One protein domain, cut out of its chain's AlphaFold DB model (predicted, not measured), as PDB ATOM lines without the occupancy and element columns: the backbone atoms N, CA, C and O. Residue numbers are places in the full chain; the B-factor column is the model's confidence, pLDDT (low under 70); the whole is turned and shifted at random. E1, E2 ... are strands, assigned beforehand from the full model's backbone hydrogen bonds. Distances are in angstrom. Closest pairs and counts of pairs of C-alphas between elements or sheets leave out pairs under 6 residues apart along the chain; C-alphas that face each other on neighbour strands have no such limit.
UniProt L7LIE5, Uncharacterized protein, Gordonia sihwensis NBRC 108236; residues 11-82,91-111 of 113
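What this domain is: This is residues 11 to 82 and 91 to 111 of the 113 residues of an uncharacterized protein of Gordonia sihwensis NBRC 108236 (UniProt L7LIE5). One strongly twisted antiparallel sheet of seven strands is curled and folded back on itself like part of a small barrel, with E6, E3 and E1 on one leaf, E9, E8 and E7 on the other and bent E2 as the hinge between them. A hairpin arm of E4 and E5 reaches away at one end, and the long loop of residues 28 to 42 lies toward the opposite end, giving an elongated outline. The printed part has 93 residues with nine named strands, E1 to E9 in order along the chain, and no named helix: the class is all strand. The large sheet runs E6, E3, E1, E2, E9, E8, E7, and the small one is E4 and E5, also antiparallel. The whole is loose, with a radius of gyration of the C-alphas of 15.6 A, and spans 55 by 30 by 26 A.

Where its parts are: Begin with the large sheet and find C-alpha 11 at (-0.059, 155.904, -10.054), where strand E1, residues 11 to 14, begins. Read on to E2, residues 17 to 27, the longest strand by residues, which covers 24.2 A from first to last C-alpha and bends by 82 degrees at Gly 23. Look next at E3, residues 43 to 48, 16.7 A long, and at E6, residues 69 to 73, 12.7 A long. The other leaf has E7, residues 75 to 77, E8, residues 96 to 100, and E9, residues 104 to 110; E9 is 19.2 A long and ends at C-alpha 110 at (9.179, 156.415, -8.226). The arm is E4, residues 50 to 55, 13.6 A long, and E5, residues 61 to 65, 13.0 A long; find His 58 between them with its C-alpha at (-6.837, 178.564, -20.478).

How they stand to each other: The large sheet is a folded sheet, one sheet bent back on itself into two leaves that face each other, with 33 pairs of C-alphas within 11 A between them. Start at the hinge: E1 and E2 form a hairpin, and there N 12 and O 19 are 2.8 A apart, within hydrogen-bond range. On the other side of E2, look at E9, where N 20 and O 109 are 2.8 A apart and, past the bend, N 26 and O 105 are 2.9 A apart. E8 and E9 are a hairpin too, with N 98 and O 106 at 2.9 A. The edge strand E7 is the neighbour of E8, with N 97 and O 77 at 2.9 A. Back on the first leaf, E3 is the neighbour of E1, with N 13 and O 46 at 2.8 A, and the edge strand E6 is the neighbour of E3, with N 71 and O 45 at 2.8 A. Across the fold, the closest C-alphas of E6 and E8 are those of Val 73 and Ala 100, 4.8 A apart. E6 runs on into E7 across one residue at 77 degrees, and E3 runs on into E4 at 26 degrees. In the hairpin of E4 and E5, N 51 and O 64 are 2.8 A apart. E4 is apart from E2, E6, E7, E8 and E9.

The domain as a whole: The two C-alphas farthest apart are those of Phe 33 and His 58, 55.1 A. Residues 83 to 90 are not printed; C-alphas 82 and 91 are 15.4 A apart across this cut, which lies in the link from E7 to E8. Of the links that are printed whole, E2 to E3 is long, with 15 residues, and the others are tight. The mean pLDDT of the printed part is 83.7, and 17 residues are under 70: 27 to 38, 80 to 82, and 91 to 92.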
ATOM      1  N   ARG A  11      -0.879 155.861 -11.267       95.75
ATOM      2  CA  ARG A  11      -0.059 155.904 -10.054       95.75
ATOM      3  C   ARG A  11      -0.451 154.826  -9.064       95.75
ATOM      4  O   ARG A  11      -1.634 154.557  -8.854       95.75
ATOM      5  N   MET A  12       0.560 154.246  -8.433       96.00
ATOM      6  CA  MET A  12       0.426 153.287  -7.347       96.00
ATOM      7  C   MET A  12       0.986 153.881  -6.059       96.00
ATOM      8  O   MET A  12       2.091 154.415  -6.044       96.00
ATOM      9  N   ILE A  13       0.233 153.766  -4.972       96.81
ATOM     10  CA  ILE A  13       0.667 154.117  -3.624       96.81
ATOM     11  C   ILE A  13       1.002 152.814  -2.908       96.81
ATOM     12  O   ILE A  13       0.102 152.054  -2.540       96.81
ATOM     13  N   VAL A  14       2.293 152.571  -2.720       95.50
ATOM     14  CA  VAL A  14       2.839 151.380  -2.062       95.50
ATOM     15  C   VAL A  14       3.544 151.846  -0.794       95.50
ATOM     16  O   VAL A  14       4.429 152.695  -0.869       95.50
ATOM     17  N   ASP A  15       3.104 151.370   0.373       94.69
ATOM     18  CA  ASP A  15       3.603 151.818   1.685       94.69
ATOM     19  C   ASP A  15       3.647 153.351   1.863       94.69
ATOM     20  O   ASP A  15       4.547 153.913   2.485       94.69
ATOM     21  N   GLY A  16       2.667 154.059   1.289       94.25
ATOM     22  CA  GLY A  16       2.583 155.523   1.345       94.25
ATOM     23  C   GLY A  16       3.517 156.266   0.380       94.25
ATOM     24  O   GLY A  16       3.487 157.496   0.349       94.25
ATOM     25  N   VAL A  17       4.306 155.556  -0.427       94.69
ATOM     26  CA  VAL A  17       5.153 156.132  -1.477       94.69
ATOM     27  C   VAL A  17       4.442 156.027  -2.823       94.69
ATOM     28  O   VAL A  17       3.876 154.986  -3.155       94.69
ATOM     29  N   GLU A  18       4.455 157.116  -3.591       95.88
ATOM     30  CA  GLU A  18       3.821 157.170  -4.907       95.88
ATOM     31  C   GLU A  18       4.803 156.777  -6.020       95.88
ATOM     32  O   GLU A  18       5.927 157.284  -6.116       95.88
ATOM     33  N   TYR A  19       4.340 155.877  -6.875       95.56
ATOM     34  CA  TYR A  19       5.042 155.364  -8.037       95.56
ATOM     35  C   TYR A  19       4.178 155.522  -9.283       95.56
ATOM     36  O   TYR A  19       2.955 155.480  -9.202       95.56
ATOM     37  N   GLU A  20       4.809 155.661 -10.438       94.81
ATOM     38  CA  GLU A  20       4.165 155.640 -11.744       94.81
ATOM     39  C   GLU A  20       4.301 154.251 -12.377       94.81
ATOM     40  O   GLU A  20       5.372 153.638 -12.333       94.81
ATOM     41  N   VAL A  21       3.213 153.772 -12.978       93.44
ATOM     42  CA  VAL A  21       3.185 152.555 -13.790       93.44
ATOM     43  C   VAL A  21       3.925 152.793 -15.096       93.44
ATOM     44  O   VAL A  21       3.557 153.669 -15.883       93.44
ATOM     45  N   ILE A  22       4.938 151.969 -15.343       90.19
ATOM     46  CA  ILE A  22       5.731 152.006 -16.566       90.19
ATOM     47  C   ILE A  22       5.462 150.771 -17.418       90.19
ATOM     48  O   ILE A  22       5.570 149.632 -16.965       90.19
ATOM     49  N   GLY A  23       5.142 151.019 -18.686       86.19
ATOM     50  CA  GLY A  23       4.788 149.970 -19.632       86.19
ATOM     51  C   GLY A  23       3.466 149.273 -19.311       86.19
ATOM     52  O   GLY A  23       2.735 149.630 -18.387       86.19
ATOM     53  N   GLU A  24       3.147 148.286 -20.139       85.56
ATOM     54  CA  GLU A  24       1.958 147.461 -19.957       85.56
ATOM     55  C   GLU A  24       2.177 146.427 -18.840       85.56
ATOM     56  O   GLU A  24       3.289 145.911 -18.701       85.56
ATOM     57  N   PRO A  25       1.132 146.068 -18.072       82.62
ATOM     58  CA  PRO A  25       1.205 144.973 -17.114       82.62
ATOM     59  C   PRO A  25       1.622 143.670 -17.797       82.62
ATOM     60  O   PRO A  25       0.987 143.209 -18.750       82.62
ATOM     61  N   GLU A  26       2.659 143.035 -17.271       80.25
ATOM     62  CA  GLU A  26       3.164 141.772 -17.790       80.25
ATOM     63  C   GLU A  26       2.389 140.601 -17.188       80.25
ATOM     64  O   GLU A  26       2.034 140.614 -16.013       80.25
ATOM     65  N   ARG A  27       2.142 139.552 -17.976       69.81
ATOM     66  CA  ARG A  27       1.489 138.324 -17.506       69.81
ATOM     67  C   ARG A  27       2.549 137.248 -17.269       69.81
ATOM     68  O   ARG A  27       3.167 136.775 -18.220       69.81
ATOM     69  N   TYR A  28       2.778 136.861 -16.017       64.56
ATOM     70  CA  TYR A  28       3.861 135.935 -15.657       64.56
ATOM     71  C   TYR A  28       3.454 134.453 -15.688       64.56
ATOM     72  O   TYR A  28       4.257 133.570 -15.383       64.56
ATOM     73  N   ASP A  29       2.226 134.123 -16.083       62.38
ATOM     74  CA  ASP A  29       1.797 132.732 -16.185       62.38
ATOM     75  C   ASP A  29       2.343 132.063 -17.458       62.38
ATOM     76  O   ASP A  29       1.637 131.705 -18.396       62.38
ATOM     77  N   ARG A  30       3.639 131.752 -17.464       55.38
ATOM     78  CA  ARG A  30       4.225 130.809 -18.436       55.38
ATOM     79  C   ARG A  30       3.755 129.360 -18.210       55.38
ATOM     80  O   ARG A  30       4.453 128.422 -18.583       55.38
ATOM     81  N   SER A  31       2.614 129.157 -17.551       47.44
ATOM     82  CA  SER A  31       2.159 127.856 -17.078       47.44
ATOM     83  C   SER A  31       1.257 127.184 -18.121       47.44
ATOM     84  O   SER A  31       0.160 127.680 -18.383       47.44
ATOM     85  N   PRO A  32       1.659 126.039 -18.706       51.34
ATOM     86  CA  PRO A  32       0.873 125.341 -19.728       51.34
ATOM     87  C   PRO A  32      -0.360 124.590 -19.185       51.34
ATOM     88  O   PRO A  32      -1.063 123.953 -19.964       51.34
ATOM     89  N   PHE A  33      -0.644 124.642 -17.876       53.53
ATOM     90  CA  PHE A  33      -1.666 123.803 -17.225       53.53
ATOM     91  C   PHE A  33      -2.902 124.542 -16.684       53.53
ATOM     92  O   PHE A  33      -3.733 123.922 -16.025       53.53
ATOM     93  N   GLY A  34      -3.086 125.829 -16.996       53.66
ATOM     94  CA  GLY A  34      -4.250 126.581 -16.515       53.66
ATOM     95  C   GLY A  34      -4.189 126.884 -15.011       53.66
ATOM     96  O   GLY A  34      -3.417 126.301 -14.255       53.66
ATOM     97  N   THR A  35      -4.960 127.885 -14.598       57.59
ATOM     98  CA  THR A  35      -4.907 128.549 -13.289       57.59
ATOM     99  C   THR A  35      -5.021 127.580 -12.110       57.59
ATOM    100  O   THR A  35      -6.120 127.152 -11.760       57.59
ATOM    101  N   ILE A  36      -3.890 127.278 -11.472       54.00
ATOM    102  CA  ILE A  36      -3.861 126.745 -10.109       54.00
ATOM    103  C   ILE A  36      -4.314 127.827  -9.124       54.00
ATOM    104  O   ILE A  36      -4.190 129.020  -9.391       54.00
ATOM    105  N   GLU A  37      -4.911 127.341  -8.041       57.34
ATOM    106  CA  GLU A  37      -5.621 128.022  -6.961       57.34
ATOM    107  C   GLU A  37      -5.177 129.463  -6.651       57.34
ATOM    108  O   GLU A  37      -3.996 129.798  -6.651       57.34
ATOM    109  N   SER A  38      -6.170 130.306  -6.348       68.44
ATOM    110  CA  SER A  38      -6.029 131.687  -5.872       68.44
ATOM    111  C   SER A  38      -4.845 131.855  -4.907       68.44
ATOM    112  O   SER A  38      -4.953 131.506  -3.731       68.44
ATOM    113  N   PHE A  39      -3.743 132.452  -5.365       72.50
ATOM    114  CA  PHE A  39      -2.676 132.894  -4.467       72.50
ATOM    115  C   PHE A  39      -3.210 134.043  -3.586       72.50
ATOM    116  O   PHE A  39      -3.908 134.920  -4.102       72.50
ATOM    117  N   PRO A  40      -2.957 134.059  -2.263       84.62
ATOM    118  CA  PRO A  40      -3.532 135.069  -1.380       84.62
ATOM    119  C   PRO A  40      -3.029 136.476  -1.719       84.62
ATOM    120  O   PRO A  40      -1.900 136.666  -2.170       84.62
ATOM    121  N   THR A  41      -3.864 137.479  -1.458       89.81
ATOM    122  CA  THR A  41      -3.540 138.905  -1.611       89.81
ATOM    123  C   THR A  41      -3.561 139.597  -0.245       89.81
ATOM    124  O   THR A  41      -4.541 140.269   0.086       89.81
ATOM    125  N   PRO A  42      -2.555 139.371   0.616       92.88
ATOM    126  CA  PRO A  42      -2.599 139.847   1.996       92.88
ATOM    127  C   PRO A  42      -2.343 141.354   2.131       92.88
ATOM    128  O   PRO A  42      -2.515 141.895   3.220       92.88
ATOM    129  N   PHE A  43      -1.937 142.033   1.055       94.88
ATOM    130  CA  PHE A  43      -1.602 143.454   1.071       94.88
ATOM    131  C   PHE A  43      -2.569 144.272   0.223       94.88
ATOM    132  O   PHE A  43      -3.203 143.754  -0.697       94.88
ATOM    133  N   THR A  44      -2.640 145.569   0.515       95.88
ATOM    134  CA  THR A  44      -3.440 146.541  -0.232       95.88
ATOM    135  C   THR A  44      -2.562 147.711  -0.655       95.88
ATOM    136  O   THR A  44      -1.749 148.187   0.132       95.88
ATOM    137  N   VAL A  45      -2.740 148.175  -1.889       96.56
ATOM    138  CA  VAL A  45      -2.091 149.370  -2.448       96.56
ATOM    139  C   VAL A  45      -3.148 150.346  -2.956       96.56
ATOM    140  O   VAL A  45      -4.263 149.941  -3.282       96.56
ATOM    141  N   GLY A  46      -2.815 151.632  -3.036       97.06
ATOM    142  CA  GLY A  46      -3.684 152.625  -3.674       97.06
ATOM    143  C   GLY A  46      -3.424 152.695  -5.176       97.06
ATOM    144  O   GLY A  46      -2.275 152.792  -5.578       97.06
ATOM    145  N   HIS A  47      -4.462 152.693  -6.006       96.19
ATOM    146  CA  HIS A  47      -4.369 152.880  -7.457       96.19
ATOM    147  C   HIS A  47      -5.078 154.168  -7.864       96.19
ATOM    148  O   HIS A  47      -6.244 154.368  -7.523       96.19
ATOM    149  N   ARG A  48      -4.382 155.036  -8.598       95.62
ATOM    150  CA  ARG A  48      -4.935 156.253  -9.190       95.62
ATOM    151  C   ARG A  48      -4.897 156.149 -10.703       95.62
ATOM    152  O   ARG A  48      -3.836 155.902 -11.278       95.62
ATOM    153  N   ILE A  49      -6.048 156.373 -11.320       94.19
ATOM    154  CA  ILE A  49      -6.203 156.325 -12.770       94.19
ATOM    155  C   ILE A  49      -5.725 157.654 -13.337       94.19
ATOM    156  O   ILE A  49      -6.150 158.709 -12.860       94.19
ATOM    157  N   PHE A  50      -4.840 157.588 -14.322       93.06
ATOM    158  CA  PHE A  50      -4.406 158.743 -15.087       93.06
ATOM    159  C   PHE A  50      -5.547 159.279 -15.959       93.06
ATOM    160  O   PHE A  50      -6.205 158.530 -16.681       93.06
ATOM    161  N   ASP A  51      -5.752 160.591 -15.916       88.94
ATOM    162  CA  ASP A  51      -6.682 161.308 -16.778       88.94
ATOM    163  C   ASP A  51      -5.959 162.468 -17.472       88.94
ATOM    164  O   ASP A  51      -5.534 163.445 -16.846       88.94
ATOM    165  N   ALA A  52      -5.822 162.335 -18.792       83.31
ATOM    166  CA  ALA A  52      -5.216 163.330 -19.670       83.31
ATOM    167  C   ALA A  52      -6.200 164.416 -20.134       83.31
ATOM    168  O   ALA A  52      -5.793 165.315 -20.866       83.31
ATOM    169  N   ASN A  53      -7.483 164.320 -19.768       82.38
ATOM    170  CA  ASN A  53      -8.531 165.228 -20.242       82.38
ATOM    171  C   ASN A  53      -8.767 166.426 -19.313       82.38
ATOM    172  O   ASN A  53      -9.689 167.203 -19.552       82.38
ATOM    173  N   GLY A  54      -7.985 166.575 -18.239       76.88
ATOM    174  CA  GLY A  54      -8.029 167.792 -17.435       76.88
ATOM    175  C   GLY A  54      -7.610 168.992 -18.282       76.88
ATOM    176  O   GLY A  54      -6.735 168.860 -19.127       76.88
ATOM    177  N   GLU A  55      -8.208 170.160 -18.058       86.44
ATOM    178  CA  GLU A  55      -7.806 171.418 -18.695       86.44
ATOM    179  C   GLU A  55      -7.616 172.511 -17.630       86.44
ATOM    180  O   GLU A  55      -8.341 172.548 -16.629       86.44
ATOM    181  N   ASP A  56      -6.637 173.399 -17.818       81.69
ATOM    182  CA  ASP A  56      -6.487 174.604 -17.000       81.69
ATOM    183  C   ASP A  56      -7.519 175.687 -17.380       81.69
ATOM    184  O   ASP A  56      -8.329 175.538 -18.294       81.69
ATOM    185  N   ALA A  57      -7.483 176.834 -16.693       87.75
ATOM    186  CA  ALA A  57      -8.371 177.967 -16.983       87.75
ATOM    187  C   ALA A  57      -8.206 178.554 -18.404       87.75
ATOM    188  O   ALA A  57      -8.993 179.410 -18.814       87.75
ATOM    189  N   HIS A  58      -7.177 178.128 -19.133       85.00
ATOM    190  CA  HIS A  58      -6.837 178.564 -20.478       85.00
ATOM    191  C   HIS A  58      -7.082 177.472 -21.534       85.00
ATOM    192  O   HIS A  58      -6.799 177.716 -22.707       85.00
ATOM    193  N   GLY A  59      -7.639 176.314 -21.154       82.19
ATOM    194  CA  GLY A  59      -7.910 175.197 -22.063       82.19
ATOM    195  C   GLY A  59      -6.668 174.381 -22.430       82.19
ATOM    196  O   GLY A  59      -6.702 173.618 -23.394       82.19
ATOM    197  N   ASN A  60      -5.550 174.548 -21.714       86.69
ATOM    198  CA  ASN A  60      -4.388 173.685 -21.905       86.69
ATOM    199  C   ASN A  60      -4.601 172.374 -21.147       86.69
ATOM    200  O   ASN A  60      -5.041 172.427 -19.996       86.69
ATOM    201  N   PRO A  61      -4.236 171.217 -21.722       82.88
ATOM    202  CA  PRO A  61      -4.369 169.948 -21.033       82.88
ATOM    203  C   PRO A  61      -3.502 169.925 -19.770       82.88
ATOM    204  O   PRO A  61      -2.309 170.238 -19.802       82.88
ATOM    205  N   VAL A  62      -4.111 169.530 -18.659       87.12
ATOM    206  CA  VAL A  62      -3.471 169.292 -17.372       87.12
ATOM    207  C   VAL A  62      -3.666 167.835 -17.011       87.12
ATOM    208  O   VAL A  62      -4.777 167.310 -16.956       87.12
ATOM    209  N   GLU A  63      -2.549 167.189 -16.725       89.81
ATOM    210  CA  GLU A  63      -2.528 165.830 -16.223       89.81
ATOM    211  C   GLU A  63      -3.143 165.768 -14.831       89.81
ATOM    212  O   GLU A  63      -2.778 166.530 -13.931       89.81
ATOM    213  N   SER A  64      -4.059 164.828 -14.644       90.38
ATOM    214  CA  SER A  64      -4.666 164.580 -13.347       90.38
ATOM    215  C   SER A  64      -4.725 163.089 -13.052       90.38
ATOM    216  O   SER A  64      -4.607 162.241 -13.936       90.38
ATOM    217  N   TRP A  65      -4.864 162.770 -11.770       93.69
ATOM    218  CA  TRP A  65      -4.998 161.405 -11.291       93.69
ATOM    219  C   TRP A  65      -6.204 161.334 -10.368       93.69
ATOM    220  O   TRP A  65      -6.398 162.212  -9.522       93.69
ATOM    221  N   SER A  66      -7.012 160.289 -10.522       93.31
ATOM    222  CA  SER A  66      -8.182 160.081  -9.674       93.31
ATOM    223  C   SER A  66      -7.801 159.876  -8.201       93.31
ATOM    224  O   SER A  66      -6.649 159.599  -7.847       93.31
ATOM    225  N   ALA A  67      -8.790 159.994  -7.311       93.56
ATOM    226  CA  ALA A  67      -8.607 159.603  -5.918       93.56
ATOM    227  C   ALA A  67      -8.161 158.127  -5.829       93.56
ATOM    228  O   ALA A  67      -8.641 157.300  -6.611       93.56
ATOM    229  N   PRO A  68      -7.260 157.780  -4.893       94.00
ATOM    230  CA  PRO A  68      -6.726 156.430  -4.805       94.00
ATOM    231  C   PRO A  68      -7.821 155.424  -4.444       94.00
ATOM    232  O   PRO A  68      -8.554 155.607  -3.472       94.00
ATOM    233  N   VAL A  69      -7.894 154.343  -5.216       95.19
ATOM    234  CA  VAL A  69      -8.755 153.186  -4.964       95.19
ATOM    235  C   VAL A  69      -7.903 152.041  -4.439       95.19
ATOM    236  O   VAL A  69      -6.886 151.697  -5.035       95.19
ATOM    237  N   GLU A  70      -8.325 151.431  -3.338       95.56
ATOM    238  CA  GLU A  70      -7.629 150.293  -2.742       95.56
ATOM    239  C   GLU A  70      -7.693 149.042  -3.633       95.56
ATOM    240  O   GLU A  70      -8.744 148.667  -4.167       95.56
ATOM    241  N   ARG A  71      -6.545 148.380  -3.797       93.56
ATOM    242  CA  ARG A  71      -6.371 147.178  -4.615       93.56
ATOM    243  C   ARG A  71      -5.567 146.134  -3.863       93.56
ATOM    244  O   ARG A  71      -4.475 146.416  -3.379       93.56
ATOM    245  N   ALA A  72      -6.108 144.922  -3.791       93.00
ATOM    246  CA  ALA A  72      -5.444 143.803  -3.144       93.00
ATOM    247  C   ALA A  72      -4.337 143.231  -4.044       93.00
ATOM    248  O   ALA A  72      -4.553 143.014  -5.238       93.00
ATOM    249  N   VAL A  73      -3.164 142.968  -3.470       92.50
ATOM    250  CA  VAL A  73      -1.976 142.468  -4.177       92.50
ATOM    251  C   VAL A  73      -1.302 141.347  -3.396       92.50
ATOM    252  O   VAL A  73      -1.491 141.195  -2.187       92.50
ATOM    253  N   HIS A  74      -0.498 140.556  -4.098       90.94
ATOM    254  CA  HIS A  74       0.302 139.484  -3.511       90.94
ATOM    255  C   HIS A  74       1.523 140.027  -2.757       90.94
ATOM    256  O   HIS A  74       1.954 139.425  -1.777       90.94
ATOM    257  N   GLY A  75       2.053 141.172  -3.191       92.06
ATOM    258  CA  GLY A  75       3.198 141.858  -2.594       92.06
ATOM    259  C   GLY A  75       3.951 142.682  -3.636       92.06
ATOM    260  O   GLY A  75       3.472 142.863  -4.756       92.06
ATOM    261  N   TRP A  76       5.137 143.161  -3.276       94.25
ATOM    262  CA  TRP A  76       6.049 143.885  -4.161       94.25
ATOM    263  C   TRP A  76       7.502 143.626  -3.763       94.25
ATOM    264  O   TRP A  76       7.786 143.247  -2.624       94.25
ATOM    265  N   ALA A  77       8.428 143.829  -4.695       90.56
ATOM    266  CA  ALA A  77       9.859 143.706  -4.440       90.56
ATOM    267  C   ALA A  77      10.667 144.656  -5.330       90.56
ATOM    268  O   ALA A  77      10.218 145.050  -6.404       90.56
ATOM    269  N   ALA A  78      11.884 144.996  -4.898       85.75
ATOM    270  CA  ALA A  78      12.864 145.585  -5.805       85.75
ATOM    271  C   ALA A  78      13.178 144.581  -6.933       85.75
ATOM    272  O   ALA A  78      13.291 143.380  -6.645       85.75
ATOM    273  N   PRO A  79      13.334 145.032  -8.190       76.44
ATOM    274  CA  PRO A  79      13.585 144.135  -9.308       76.44
ATOM    275  C   PRO A  79      14.898 143.377  -9.099       76.44
ATOM    276  O   PRO A  79      15.933 143.952  -8.751       76.44
ATOM    277  N   ARG A  80      14.861 142.064  -9.324       60.44
ATOM    278  CA  ARG A  80      16.047 141.202  -9.315       60.44
ATOM    279  C   ARG A  80      16.585 141.098 -10.737       60.44
ATOM    280  O   ARG A  80      16.219 140.175 -11.454       60.44
ATOM    281  N   THR A  81      17.442 142.013 -11.174       60.50
ATOM    282  CA  THR A  81      18.176 141.803 -12.432       60.50
ATOM    283  C   THR A  81      19.664 142.096 -12.285       60.50
ATOM    284  O   THR A  81      20.055 143.151 -11.791       60.50
ATOM    285  N   ASP A  82      20.461 141.122 -12.738       46.03
ATOM    286  CA  ASP A  82      21.910 141.183 -12.968       46.03
ATOM    287  C   ASP A  82      22.249 141.617 -14.417       46.03
ATOM    288  O   ASP A  82      23.409 141.583 -14.826       46.03
ATOM    289  N   ARG A  91      16.525 155.026 -20.213       57.25
ATOM    290  CA  ARG A  91      16.075 153.866 -19.447       57.25
ATOM    291  C   ARG A  91      15.029 154.324 -18.451       57.25
ATOM    292  O   ARG A  91      15.367 154.983 -17.473       57.25
ATOM    293  N   ASP A  92      13.794 153.875 -18.634       64.31
ATOM    294  CA  ASP A  92      12.874 153.801 -17.510       64.31
ATOM    295  C   ASP A  92      13.468 152.825 -16.479       64.31
ATOM    296  O   ASP A  92      13.734 151.638 -16.745       64.31
ATOM    297  N   ILE A  93      13.797 153.376 -15.311       74.94
ATOM    298  CA  ILE A  93      14.306 152.624 -14.169       74.94
ATOM    299  C   ILE A  93      13.086 152.060 -13.446       74.94
ATOM    300  O   ILE A  93      12.278 152.807 -12.903       74.94
ATOM    301  N   VAL A  94      12.959 150.733 -13.463       82.81
ATOM    302  CA  VAL A  94      12.016 150.021 -12.599       82.81
ATOM    303  C   VAL A  94      12.621 150.042 -11.203       82.81
ATOM    304  O   VAL A  94      13.744 149.577 -11.011       82.81
ATOM    305  N   GLU A  95      11.904 150.601 -10.241       86.81
ATOM    306  CA  GLU A  95      12.307 150.593  -8.836       86.81
ATOM    307  C   GLU A  95      11.614 149.478  -8.066       86.81
ATOM    308  O   GLU A  95      12.201 148.917  -7.140       86.81
ATOM    309  N   ILE A  96      10.380 149.145  -8.454       89.75
ATOM    310  CA  ILE A  96       9.577 148.108  -7.813       89.75
ATOM    311  C   ILE A  96       8.801 147.312  -8.867       89.75
ATOM    312  O   ILE A  96       8.241 147.872  -9.807       89.75
ATOM    313  N   GLU A  97       8.731 146.001  -8.661       91.94
ATOM    314  CA  GLU A  97       7.767 145.106  -9.296       91.94
ATOM    315  C   GLU A  97       6.610 144.851  -8.325       91.94
ATOM    316  O   GLU A  97       6.819 144.399  -7.195       91.94
ATOM    317  N   LEU A  98       5.385 145.144  -8.756       91.31
ATOM    318  CA  LEU A  98       4.163 144.895  -7.996       91.31
ATOM    319  C   LEU A  98       3.476 143.624  -8.510       91.31
ATOM    320  O   LEU A  98       3.147 143.524  -9.693       91.31
ATOM    321  N   TYR A  99       3.222 142.673  -7.613       90.88
ATOM    322  CA  TYR A  99       2.619 141.378  -7.931       90.88
ATOM    323  C   TYR A  99       1.105 141.429  -7.714       90.88
ATOM    324  O   TYR A  99       0.609 141.314  -6.589       90.88
ATOM    325  N   ALA A 100       0.364 141.610  -8.800       89.06
ATOM    326  CA  ALA A 100      -1.084 141.758  -8.804       89.06
ATOM    327  C   ALA A 100      -1.809 140.425  -9.097       89.06
ATOM    328  O   ALA A 100      -1.224 139.506  -9.682       89.06
ATOM    329  N   PRO A 101      -3.104 140.320  -8.732       85.50
ATOM    330  CA  PRO A 101      -3.953 139.196  -9.114       85.50
ATOM    331  C   PRO A 101      -3.972 138.947 -10.623       85.50
ATOM    332  O   PRO A 101      -3.599 139.799 -11.426       85.50
ATOM    333  N   GLU A 102      -4.461 137.767 -11.011       79.00
ATOM    334  CA  GLU A 102      -4.469 137.312 -12.412       79.00
ATOM    335  C   GLU A 102      -3.056 137.172 -13.012       79.00
ATOM    336  O   GLU A 102      -2.881 137.271 -14.226       79.00
ATOM    337  N   TRP A 103      -2.062 136.889 -12.155       76.94
ATOM    338  CA  TRP A 103      -0.661 136.654 -12.527       76.94
ATOM    339  C   TRP A 103      -0.002 137.850 -13.218       76.94
ATOM    340  O   TRP A 103       0.832 137.666 -14.110       76.94
ATOM    341  N   ARG A 104      -0.384 139.070 -12.826       83.69
ATOM    342  CA  ARG A 104       0.162 140.295 -13.412       83.69
ATOM    343  C   ARG A 104       1.343 140.827 -12.607       83.69
ATOM    344  O   ARG A 104       1.297 140.867 -11.379       83.69
ATOM    345  N   VAL A 105       2.370 141.281 -13.311       87.88
ATOM    346  CA  VAL A 105       3.486 142.055 -12.768       87.88
ATOM    347  C   VAL A 105       3.383 143.463 -13.329       87.88
ATOM    348  O   VAL A 105       3.250 143.650 -14.537       87.88
ATOM    349  N   ILE A 106       3.394 144.454 -12.445       90.94
ATOM    350  CA  ILE A 106       3.316 145.864 -12.814       90.94
ATOM    351  C   ILE A 106       4.649 146.502 -12.442       90.94
ATOM    352  O   ILE A 106       5.042 146.493 -11.274       90.94
ATOM    353  N   ASN A 107       5.336 147.045 -13.440       91.12
ATOM    354  CA  ASN A 107       6.607 147.726 -13.253       91.12
ATOM    355  C   ASN A 107       6.353 149.166 -12.809       91.12
ATOM    356  O   ASN A 107       5.547 149.880 -13.410       91.12
ATOM    357  N   LEU A 108       7.038 149.589 -11.751       92.00
ATOM    358  CA  LEU A 108       6.825 150.875 -11.101       92.00
ATOM    359  C   LEU A 108       8.132 151.674 -11.032       92.00
ATOM    360  O   LEU A 108       9.159 151.148 -10.593       92.00
ATOM    361  N   ARG A 109       8.083 152.955 -11.412       91.06
ATOM    362  CA  ARG A 109       9.150 153.946 -11.157       91.06
ATOM    363  C   ARG A 109       8.699 154.930 -10.089       91.06
ATOM    364  O   ARG A 109       7.512 155.245 -10.027       91.06
ATOM    365  N   LYS A 110       9.588 155.439  -9.241       90.94
ATOM    366  CA  LYS A 110       9.179 156.415  -8.226       90.94
ATOM    367  C   LYS A 110       8.862 157.754  -8.876       90.94
ATOM    368  O   LYS A 110       9.558 158.196  -9.790       90.94
ATOM    369  N   VAL A 111       7.816 158.417  -8.389       90.12
ATOM    370  CA  VAL A 111       7.534 159.797  -8.789       90.12
ATOM    371  C   VAL A 111       8.508 160.701  -8.034       90.12
ATOM    372  O   VAL A 111       8.448 160.804  -6.808       90.12
TER     373      VAL A 111